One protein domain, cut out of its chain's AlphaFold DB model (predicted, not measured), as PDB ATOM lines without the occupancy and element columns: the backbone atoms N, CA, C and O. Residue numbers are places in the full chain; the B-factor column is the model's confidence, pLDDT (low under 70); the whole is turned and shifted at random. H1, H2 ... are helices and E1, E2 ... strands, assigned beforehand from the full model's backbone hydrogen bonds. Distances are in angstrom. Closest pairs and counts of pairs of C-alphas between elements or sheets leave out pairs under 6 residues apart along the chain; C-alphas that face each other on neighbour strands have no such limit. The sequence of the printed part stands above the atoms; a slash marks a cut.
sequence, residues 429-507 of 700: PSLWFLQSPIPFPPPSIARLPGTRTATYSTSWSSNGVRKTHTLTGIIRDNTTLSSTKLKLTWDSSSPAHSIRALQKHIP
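What this domain is: This is residues 429 to 507 of the 700 residues of a protein of Rutstroemia sp. NJR-2017a WRK4 (UniProt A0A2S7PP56). Picture one long, twisted sheet of four antiparallel strands, with the opening stretch, residues 429 to 442, laid over one of its faces and the other face bare. Tiny H2 sits at one end of the sheet, between E3 and E4. The 79 printed residues hold H1, E1, E2, E3, H2 and E4 in that order; the sheet's order is E1, E2, E3, E4, and the class is mostly strand. The whole is a rod of 45 by 22 by 19 A, only just compact and close to loose, with a radius of gyration of the C-alphas of 13.6 A.

Where its parts are: After residues 429 to 442, with no named element, look for H1 at residues 443 to 446. Find C-alpha 452 at (119.774, 115.246, 116.236); from there E1 runs 35.9 A to residue 463. E2, residues 466 to 477, returns over 35.6 A. E3 is residues 483 to 491, 26.9 A, and H2 is residues 495 to 498. E4, residues 500 to 506, runs 20.0 A to C-alpha 506 at (117.256, 105.060, 126.095).

How they stand to each other: E1, E2 and E3 form a meander, each strand the antiparallel neighbour of the one before. In the hairpin E1 and E2, find N 457 and O 472 at 2.8 A. In the hairpin E2 and E3, N 471 and O 488 are at 2.9 A. E4 is antiparallel to E3, with N 506 and O 483 at 2.7 A. H2 only grazes the sheet; its closest C-alpha pair with E3 is Ser 498 and Trp 490, 5.0 A. H1 is not on the sheet. Both helices are too short for an O i to N i+4 pair; the one O i to N i+3 pair is within hydrogen-bond range in H2, but not in H1.

The domain as a whole: The C-alphas farthest apart, of Gly 464 and Thr 479, are 45.3 A apart. The printed part has no cut, and the links between named elements are tight. Mean pLDDT of the printed part is 93.0, and no printed residue is under 70.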
ATOM      1  N   PRO A 429      98.767 117.499 117.378       94.31
ATOM      2  CA  PRO A 429      97.706 118.310 116.770       94.31
ATOM      3  C   PRO A 429      98.067 118.931 115.413       94.31
ATOM      4  O   PRO A 429      97.166 119.222 114.633       94.31
ATOM      5  N   SER A 430      99.357 119.099 115.092       93.69
ATOM      6  CA  SER A 430      99.797 119.569 113.766       93.69
ATOM      7  C   SER A 430      99.644 118.526 112.644       93.69
ATOM      8  O   SER A 430      99.837 118.851 111.472       93.69
ATOM      9  N   LEU A 431      99.315 117.269 112.987       95.25
ATOM     10  CA  LEU A 431      99.115 116.141 112.063       95.25
ATOM     11  C   LEU A 431     100.286 115.890 111.091       95.25
ATOM     12  O   LEU A 431     100.104 115.322 110.013       95.25
ATOM     13  N   TRP A 432     101.507 116.266 111.481       95.00
ATOM     14  CA  TRP A 432     102.730 116.109 110.682       95.00
ATOM     15  C   TRP A 432     102.944 114.678 110.155       95.00
ATOM     16  O   TRP A 432     103.430 114.493 109.043       95.00
ATOM     17  N   PHE A 433     102.515 113.666 110.913       94.81
ATOM     18  CA  PHE A 433     102.624 112.244 110.573       94.81
ATOM     19  C   PHE A 433     101.726 111.800 109.396       94.81
ATOM     20  O   PHE A 433     101.821 110.655 108.961       94.81
ATOM     21  N   LEU A 434     100.874 112.692 108.869       95.31
ATOM     22  CA  LEU A 434     100.062 112.484 107.662       95.31
ATOM     23  C   LEU A 434     100.649 113.142 106.400       95.31
ATOM     24  O   LEU A 434     100.102 112.968 105.312       95.31
ATOM     25  N   GLN A 435     101.711 113.941 106.532       94.25
ATOM     26  CA  GLN A 435     102.295 114.686 105.415       94.25
ATOM     27  C   GLN A 435     103.128 113.768 104.505       94.25
ATOM     28  O   GLN A 435     103.584 112.707 104.924       94.25
ATOM     29  N   SER A 436     103.331 114.163 103.246       92.00
ATOM     30  CA  SER A 436     104.121 113.393 102.277       92.00
ATOM     31  C   SER A 436     105.131 114.306 101.564       92.00
ATOM     32  O   SER A 436     104.698 115.194 100.823       92.00
ATOM     33  N   PRO A 437     106.452 114.124 101.767       92.94
ATOM     34  CA  PRO A 437     107.077 113.204 102.727       92.94
ATOM     35  C   PRO A 437     106.743 113.566 104.185       92.94
ATOM     36  O   PRO A 437     106.434 114.718 104.486       92.94
ATOM     37  N   ILE A 438     106.839 112.594 105.097       94.12
ATOM     38  CA  ILE A 438     106.642 112.838 106.533       94.12
ATOM     39  C   ILE A 438     107.864 113.606 107.076       94.12
ATOM     40  O   ILE A 438     108.983 113.087 106.974       94.12
ATOM     41  N   PRO A 439     107.697 114.799 107.682       93.94
ATOM     42  CA  PRO A 439     108.788 115.533 108.315       93.94
ATOM     43  C   PRO A 439     109.129 114.895 109.670       93.94
ATOM     44  O   PRO A 439     108.603 115.278 110.714       93.94
ATOM     45  N   PHE A 440     110.001 113.887 109.641       92.88
ATOM     46  CA  PHE A 440     110.572 113.258 110.831       92.88
ATOM     47  C   PHE A 440     112.045 113.684 111.006       92.88
ATOM     48  O   PHE A 440     112.806 113.582 110.043       92.88
ATOM     49  N   PRO A 441     112.480 114.121 112.204       93.38
ATOM     50  CA  PRO A 441     111.681 114.292 113.415       93.38
ATOM     51  C   PRO A 441     110.718 115.489 113.281       93.38
ATOM     52  O   PRO A 441     111.025 116.422 112.535       93.38
ATOM     53  N   PRO A 442     109.573 115.500 113.990       92.25
ATOM     54  CA  PRO A 442     108.598 116.581 113.876       92.25
ATOM     55  C   PRO A 442     109.197 117.976 114.120       92.25
ATOM     56  O   PRO A 442     110.111 118.117 114.943       92.25
ATOM     57  N   PRO A 443     108.652 119.036 113.484       88.00
ATOM     58  CA  PRO A 443     109.187 120.398 113.582       88.00
ATOM     59  C   PRO A 443     109.333 120.938 115.011       88.00
ATOM     60  O   PRO A 443     110.175 121.791 115.267       88.00
ATOM     61  N   SER A 444     108.535 120.447 115.957       90.88
ATOM     62  CA  SER A 444     108.644 120.740 117.389       90.88
ATOM     63  C   SER A 444     109.932 120.222 118.036       90.88
ATOM     64  O   SER A 444     110.503 120.912 118.875       90.88
ATOM     65  N   ILE A 445     110.419 119.051 117.618       91.06
ATOM     66  CA  ILE A 445     111.681 118.450 118.074       91.06
ATOM     67  C   ILE A 445     112.866 119.063 117.319       91.06
ATOM     68  O   ILE A 445     113.916 119.298 117.911       91.06
ATOM     69  N   ALA A 446     112.690 119.389 116.035       80.06
ATOM     70  CA  ALA A 446     113.703 120.086 115.236       80.06
ATOM     71  C   ALA A 446     114.029 121.505 115.756       80.06
ATOM     72  O   ALA A 446     115.099 122.029 115.467       80.06
ATOM     73  N   ARG A 447     113.128 122.116 116.545       84.56
ATOM     74  CA  ARG A 447     113.339 123.406 117.234       84.56
ATOM     75  C   ARG A 447     114.038 123.295 118.600       84.56
ATOM     76  O   ARG A 447     114.324 124.327 119.201       84.56
ATOM     77  N   LEU A 448     114.289 122.091 119.119       87.69
ATOM     78  CA  LEU A 448     115.013 121.911 120.385       87.69
ATOM     79  C   LEU A 448     116.525 122.158 120.189       87.69
ATOM     80  O   LEU A 448     117.056 121.819 119.132       87.69
ATOM     81  N   PRO A 449     117.250 122.695 121.191       85.62
ATOM     82  CA  PRO A 449     118.687 122.973 121.079       85.62
ATOM     83  C   PRO A 449     119.512 121.698 120.839       85.62
ATOM     84  O   PRO A 449     119.113 120.619 121.272       85.62
ATOM     85  N   GLY A 450     120.669 121.818 120.180       83.81
ATOM     86  CA  GLY A 450     121.542 120.687 119.822       83.81
ATOM     87  C   GLY A 450     121.111 119.944 118.547       83.81
ATOM     88  O   GLY A 450     119.944 119.977 118.158       83.81
ATOM     89  N   THR A 451     122.055 119.277 117.873       87.44
ATOM     90  CA  THR A 451     121.766 118.515 116.642       87.44
ATOM     91  C   THR A 451     121.233 117.115 116.963       87.44
ATOM     92  O   THR A 451     121.525 116.541 118.015       87.44
ATOM     93  N   ARG A 452     120.415 116.558 116.061       90.75
ATOM     94  CA  ARG A 452     119.774 115.246 116.236       90.75
ATOM     95  C   ARG A 452     119.905 114.401 114.982       90.75
ATOM     96  O   ARG A 452     119.782 114.922 113.878       90.75
ATOM     97  N   THR A 453     120.110 113.102 115.166       91.69
ATOM     98  CA  THR A 453     120.060 112.110 114.085       91.69
ATOM     99  C   THR A 453     118.813 111.260 114.277       91.69
ATOM    100  O   THR A 453     118.521 110.832 115.391       91.69
ATOM    101  N   ALA A 454     118.040 111.039 113.217       93.06
ATOM    102  CA  ALA A 454     116.746 110.383 113.323       93.06
ATOM    103  C   ALA A 454     116.453 109.501 112.107       93.06
ATOM    104  O   ALA A 454     116.876 109.805 110.994       93.06
ATOM    105  N   THR A 455     115.697 108.429 112.322       94.62
ATOM    106  CA  THR A 455     115.163 107.579 111.250       94.62
ATOM    107  C   THR A 455     113.826 106.973 111.662       94.62
ATOM    108  O   THR A 455     113.538 106.840 112.854       94.62
ATOM    109  N   TYR A 456     112.989 106.638 110.684       95.94
ATOM    110  CA  TYR A 456     111.654 106.092 110.896       95.94
ATOM    111  C   TYR A 456     111.286 105.059 109.831       95.94
ATOM    112  O   TYR A 456     111.852 105.013 108.740       95.94
ATOM    113  N   SER A 457     110.292 104.249 110.160       96.31
ATOM    114  CA  SER A 457     109.596 103.332 109.275       96.31
ATOM    115  C   SER A 457     108.087 103.502 109.459       96.31
ATOM    116  O   SER A 457     107.600 103.885 110.526       96.31
ATOM    117  N   THR A 458     107.326 103.232 108.401       95.62
ATOM    118  CA  THR A 458     105.859 103.259 108.431       95.62
ATOM    119  C   THR A 458     105.297 101.946 107.929       95.62
ATOM    120  O   THR A 458     105.702 101.459 106.873       95.62
ATOM    121  N   SER A 459     104.313 101.414 108.639       95.31
ATOM    122  CA  SER A 459     103.532 100.249 108.241       95.31
ATOM    123  C   SER A 459     102.038 100.525 108.412       95.31
ATOM    124  O   SER A 459     101.620 101.559 108.941       95.31
ATOM    125  N   TRP A 460     101.209  99.606 107.929       94.94
ATOM    126  CA  TRP A 460      99.773  99.617 108.174       94.94
ATOM    127  C   TRP A 460      99.252  98.185 108.274       94.94
ATOM    128  O   TRP A 460      99.855  97.251 107.746       94.94
ATOM    129  N   SER A 461      98.117  98.020 108.941       94.50
ATOM    130  CA  SER A 461      97.335  96.786 108.963       94.50
ATOM    131  C   SER A 461      95.859  97.105 108.729       94.50
ATOM    132  O   SER A 461      95.421  98.235 108.946       94.50
ATOM    133  N   SER A 462      95.085  96.130 108.253       93.25
ATOM    134  CA  SER A 462      93.632  96.261 108.086       93.25
ATOM    135  C   SER A 462      92.936  95.179 108.899       93.25
ATOM    136  O   SER A 462      93.319  94.013 108.817       93.25
ATOM    137  N   ASN A 463      91.908  95.551 109.656       88.94
ATOM    138  CA  ASN A 463      90.997  94.614 110.303       88.94
ATOM    139  C   ASN A 463      89.576  94.923 109.818       88.94
ATOM    140  O   ASN A 463      88.949  95.898 110.247       88.94
ATOM    141  N   GLY A 464      89.122  94.150 108.829       87.25
ATOM    142  CA  GLY A 464      87.974  94.522 108.007       87.25
ATOM    143  C   GLY A 464      88.179  95.906 107.381       87.25
ATOM    144  O   GLY A 464      89.211  96.172 106.763       87.25
ATOM    145  N   VAL A 465      87.199  96.790 107.584       85.81
ATOM    146  CA  VAL A 465      87.168  98.159 107.039       85.81
ATOM    147  C   VAL A 465      88.168  99.103 107.728       85.81
ATOM    148  O   VAL A 465      88.616 100.067 107.108       85.81
ATOM    149  N   ARG A 466      88.546  98.849 108.991       86.81
ATOM    150  CA  ARG A 466      89.479  99.721 109.724       86.81
ATOM    151  C   ARG A 466      90.911  99.486 109.272       86.81
ATOM    152  O   ARG A 466      91.381  98.349 109.288       86.81
ATOM    153  N   LYS A 467      91.607 100.571 108.936       94.94
ATOM    154  CA  LYS A 467      93.029 100.581 108.586       94.94
ATOM    155  C   LYS A 467      93.799 101.312 109.675       94.94
ATOM    156  O   LYS A 467      93.584 102.501 109.890       94.94
ATOM    157  N   THR A 468      94.697 100.604 110.346       95.88
ATOM    158  CA  THR A 468      95.565 101.162 111.383       95.88
ATOM    159  C   THR A 468      96.938 101.412 110.782       95.88
ATOM    160  O   THR A 468      97.632 100.466 110.414       95.88
ATOM    161  N   HIS A 469      97.358 102.669 110.708       96.50
ATOM    162  CA  HIS A 469      98.744 103.015 110.415       96.50
ATOM    163  C   HIS A 469      99.592 102.938 111.681       96.50
ATOM    164  O   HIS A 469      99.118 103.161 112.797       96.50
ATOM    165  N   THR A 470     100.869 102.628 111.491       97.06
ATOM    166  CA  THR A 470     101.902 102.673 112.521       97.06
ATOM    167  C   THR A 470     103.116 103.403 111.956       97.06
ATOM    168  O   THR A 470     103.620 103.025 110.902       97.06
ATOM    169  N   LEU A 471     103.609 104.419 112.663       97.38
ATOM    170  CA  LEU A 471     104.940 104.987 112.444       97.38
ATOM    171  C   LEU A 471     105.797 104.609 113.644       97.38
ATOM    172  O   LEU A 471     105.437 104.904 114.783       97.38
ATOM    173  N   THR A 472     106.931 103.967 113.397       97.81
ATOM    174  CA  THR A 472     107.944 103.680 114.416       97.81
ATOM    175  C   THR A 472     109.245 104.354 114.019       97.81
ATOM    176  O   THR A 472     109.577 104.414 112.841       97.81
ATOM    177  N   GLY A 473     109.969 104.922 114.973       96.50
ATOM    178  CA  GLY A 473     111.196 105.648 114.670       96.50
ATOM    179  C   GLY A 473     112.071 105.836 115.887       96.50
ATOM    180  O   GLY A 473     111.648 105.596 117.014       96.50
ATOM    181  N   ILE A 474     113.296 106.287 115.661       95.62
ATOM    182  CA  ILE A 474     114.261 106.592 116.711       95.62
ATOM    183  C   ILE A 474     114.849 107.980 116.465       95.62
ATOM    184  O   ILE A 474     115.198 108.330 115.336       95.62
ATOM    185  N   ILE A 475     114.923 108.782 117.525       94.62
ATOM    186  CA  ILE A 475     115.538 110.113 117.525       94.62
ATOM    187  C   ILE A 475     116.675 110.090 118.539       94.62
ATOM    188  O   ILE A 475     116.434 109.868 119.725       94.62
ATOM    189  N   ARG A 476     117.900 110.333 118.079       93.19
ATOM    190  CA  ARG A 476     119.097 110.469 118.903       93.19
ATOM    191  C   ARG A 476     119.478 111.929 119.062       93.19
ATOM    192  O   ARG A 476     119.506 112.678 118.087       93.19
ATOM    193  N   ASP A 477     119.807 112.309 120.285       91.81
ATOM    194  CA  ASP A 477     120.468 113.567 120.586       91.81
ATOM    195  C   ASP A 477     121.977 113.420 120.365       91.81
ATOM    196  O   ASP A 477     122.623 112.612 121.028       91.81
ATOM    197  N   ASN A 478     122.556 114.175 119.431       89.06
ATOM    198  CA  ASN A 478     123.964 113.992 119.074       89.06
ATOM    199  C   ASN A 478     124.922 114.540 120.146       89.06
ATOM    200  O   ASN A 478     126.102 114.221 120.099       89.06
ATOM    201  N   THR A 479     124.452 115.335 121.116       83.94
ATOM    202  CA  THR A 479     125.313 115.882 122.184       83.94
ATOM    203  C   THR A 479     125.508 114.906 123.344       83.94
ATOM    204  O   THR A 479     126.487 115.005 124.078       83.94
ATOM    205  N   THR A 480     124.590 113.946 123.502       88.31
ATOM    206  CA  THR A 480     124.588 112.965 124.606       88.31
ATOM    207  C   THR A 480     124.515 111.508 124.141       88.31
ATOM    208  O   THR A 480     124.601 110.603 124.966       88.31
ATOM    209  N   LEU A 481     124.274 111.271 122.847       90.88
ATOM    210  CA  LEU A 481     123.906 109.989 122.224       90.88
ATOM    211  C   LEU A 481     122.666 109.296 122.838       90.88
ATOM    212  O   LEU A 481     122.257 108.225 122.379       90.88
ATOM    213  N   SER A 482     121.995 109.932 123.809       92.81
ATOM    214  CA  SER A 482     120.705 109.479 124.330       92.81
ATOM    215  C   SER A 482     119.675 109.420 123.205       92.81
ATOM    216  O   SER A 482     119.681 110.231 122.275       92.81
ATOM    217  N   SER A 483     118.822 108.402 123.240       93.69
ATOM    218  CA  SER A 483     117.973 108.044 122.104       93.69
ATOM    219  C   SER A 483     116.544 107.788 122.563       93.69
ATOM    220  O   SER A 483     116.320 107.199 123.609       93.69
ATOM    221  N   THR A 484     115.549 108.205 121.792       95.19
ATOM    222  CA  THR A 484     114.136 107.946 122.087       95.19
ATOM    223  C   THR A 484     113.527 107.168 120.933       95.19
ATOM    224  O   THR A 484     113.403 107.707 119.832       95.19
ATOM    225  N   LYS A 485     113.142 105.908 121.180       96.19
ATOM    226  CA  LYS A 485     112.241 105.178 120.277       96.19
ATOM    227  C   LYS A 485     110.835 105.775 120.426       96.19
ATOM    228  O   LYS A 485     110.360 105.977 121.544       96.19
ATOM    229  N   LEU A 486     110.176 106.043 119.306       96.12
ATOM    230  CA  LEU A 486     108.808 106.543 119.192       96.12
ATOM    231  C   LEU A 486     107.943 105.510 118.470       96.12
ATOM    232  O   LEU A 486     108.382 104.911 117.487       96.12
ATOM    233  N   LYS A 487     106.695 105.352 118.911       97.31
ATOM    234  CA  LYS A 487     105.659 104.606 118.187       97.31
ATOM    235  C   LYS A 487     104.361 105.389 118.179       97.31
ATOM    236  O   LYS A 487     103.775 105.634 119.230       97.31
ATOM    237  N   LEU A 488     103.926 105.758 116.983       97.31
ATOM    238  CA  LEU A 488     102.633 106.360 116.707       97.31
ATOM    239  C   LEU A 488     101.714 105.312 116.088       97.31
ATOM    240  O   LEU A 488     102.136 104.603 115.175       97.31
ATOM    241  N   THR A 489     100.460 105.239 116.526       97.12
ATOM    242  CA  THR A 489      99.421 104.436 115.862       97.12
ATOM    243  C   THR A 489      98.132 105.233 115.714       97.12
ATOM    244  O   THR A 489      97.743 105.945 116.636       97.12
ATOM    245  N   TRP A 490      97.479 105.147 114.553       97.19
ATOM    246  CA  TRP A 490      96.224 105.857 114.266       97.19
ATOM    247  C   TRP A 490      95.363 105.095 113.252       97.19
ATOM    248  O   TRP A 490      95.879 104.328 112.442       97.19
ATOM    249  N   ASP A 491      94.050 105.317 113.281       95.50
ATOM    250  CA  ASP A 491      93.100 104.805 112.288       95.50
ATOM    251  C   ASP A 491      92.986 105.802 111.121       95.50
ATOM    252  O   ASP A 491      92.821 107.007 111.341       95.50
ATOM    253  N   SER A 492      93.063 105.320 109.875       92.38
ATOM    254  CA  SER A 492      92.965 106.151 108.663       92.38
ATOM    255  C   SER A 492      91.670 106.972 108.590       92.38
ATOM    256  O   SER A 492      91.661 108.015 107.943       92.38
ATOM    257  N   SER A 493      90.581 106.507 109.213       92.31
ATOM    258  CA  SER A 493      89.259 107.147 109.149       92.31
ATOM    259  C   SER A 493      89.100 108.357 110.075       92.31
ATOM    260  O   SER A 493      88.258 109.213 109.814       92.31
ATOM    261  N   SER A 494      89.902 108.463 111.140       93.12
ATOM    262  CA  SER A 494      89.896 109.628 112.037       93.12
ATOM    263  C   SER A 494      91.263 109.813 112.715       93.12
ATOM    264  O   SER A 494      91.397 109.581 113.923       93.12
ATOM    265  N   PRO A 495      92.318 110.204 111.969       92.50
ATOM    266  CA  PRO A 495      93.684 110.208 112.496       92.50
ATOM    267  C   PRO A 495      93.868 111.102 113.727       92.50
ATOM    268  O   PRO A 495      94.456 110.675 114.713       92.50
ATOM    269  N   ALA A 496      93.297 112.312 113.705       92.81
ATOM    270  CA  ALA A 496      93.438 113.303 114.775       92.81
ATOM    271  C   ALA A 496      92.866 112.848 116.132       92.81
ATOM    272  O   ALA A 496      93.371 113.252 117.173       92.81
ATOM    273  N   HIS A 497      91.836 111.994 116.123       93.56
ATOM    274  CA  HIS A 497      91.158 111.512 117.334       93.56
ATOM    275  C   HIS A 497      91.604 110.105 117.757       93.56
ATOM    276  O   HIS A 497      91.341 109.684 118.881       93.56
ATOM    277  N   SER A 498      92.247 109.358 116.855       95.12
ATOM    278  CA  SER A 498      92.700 107.981 117.095       95.12
ATOM    279  C   SER A 498      94.205 107.858 117.343       95.12
ATOM    280  O   SER A 498      94.643 106.796 117.787       95.12
ATOM    281  N   ILE A 499      94.978 108.919 117.083       96.75
ATOM    282  CA  ILE A 499      96.426 108.963 117.296       96.75
ATOM    283  C   ILE A 499      96.799 108.644 118.749       96.75
ATOM    284  O   ILE A 499      96.369 109.292 119.701       96.75
ATOM    285  N   ARG A 500      97.650 107.634 118.912       96.19
ATOM    286  CA  ARG A 500      98.307 107.267 120.169       96.19
ATOM    287  C   ARG A 500      99.807 107.356 119.969       96.19
ATOM    288  O   ARG A 500     100.305 106.929 118.932       96.19
ATOM    289  N   ALA A 501     100.514 107.867 120.969       96.25
ATOM    290  CA  ALA A 501     101.967 107.929 120.981       96.25
ATOM    291  C   ALA A 501     102.533 107.167 122.182       96.25
ATOM    292  O   ALA A 501     101.984 107.233 123.281       96.25
ATOM    293  N   LEU A 502     103.645 106.471 121.964       96.81
ATOM    294  CA  LEU A 502     104.473 105.852 122.993       96.81
ATOM    295  C   LEU A 502     105.921 106.311 122.799       96.81
ATOM    296  O   LEU A 502     106.413 106.333 121.666       96.81
ATOM    297  N   GLN A 503     106.603 106.631 123.898       96.12
ATOM    298  CA  GLN A 503     108.028 106.970 123.919       96.12
ATOM    299  C   GLN A 503     108.784 105.958 124.791       96.12
ATOM    300  O   GLN A 503     108.316 105.568 125.860       96.12
ATOM    301  N   LYS A 504     109.950 105.508 124.323       95.19
ATOM    302  CA  LYS A 504     110.864 104.591 125.023       95.19
ATOM    303  C   LYS A 504     112.241 105.252 125.027       95.19
ATOM    304  O   LYS A 504     112.985 105.172 124.049       95.19
ATOM    305  N   HIS A 505     112.531 105.971 126.111       94.62
ATOM    306  CA  HIS A 505     113.793 106.683 126.298       94.62
ATOM    307  C   HIS A 505     114.914 105.710 126.674       94.62
ATOM    308  O   HIS A 505     114.804 104.941 127.629       94.62
ATOM    309  N   ILE A 506     116.001 105.780 125.918       92.88
ATOM    310  CA  ILE A 506     117.256 105.060 126.095       92.88
ATOM    311  C   ILE A 506     118.270 106.102 126.602       92.88
ATOM    312  O   ILE A 506     118.431 107.148 125.960       92.88
ATOM    313  N   PRO A 507     118.917 105.879 127.760       92.69
ATOM    314  CA  PRO A 507     119.878 106.829 128.320       92.69
ATOM    315  C   PRO A 507     121.111 106.996 127.410       92.69
ATOM    316  O   PRO A 507     121.292 106.214 126.474       92.69
TER     317      PRO A 507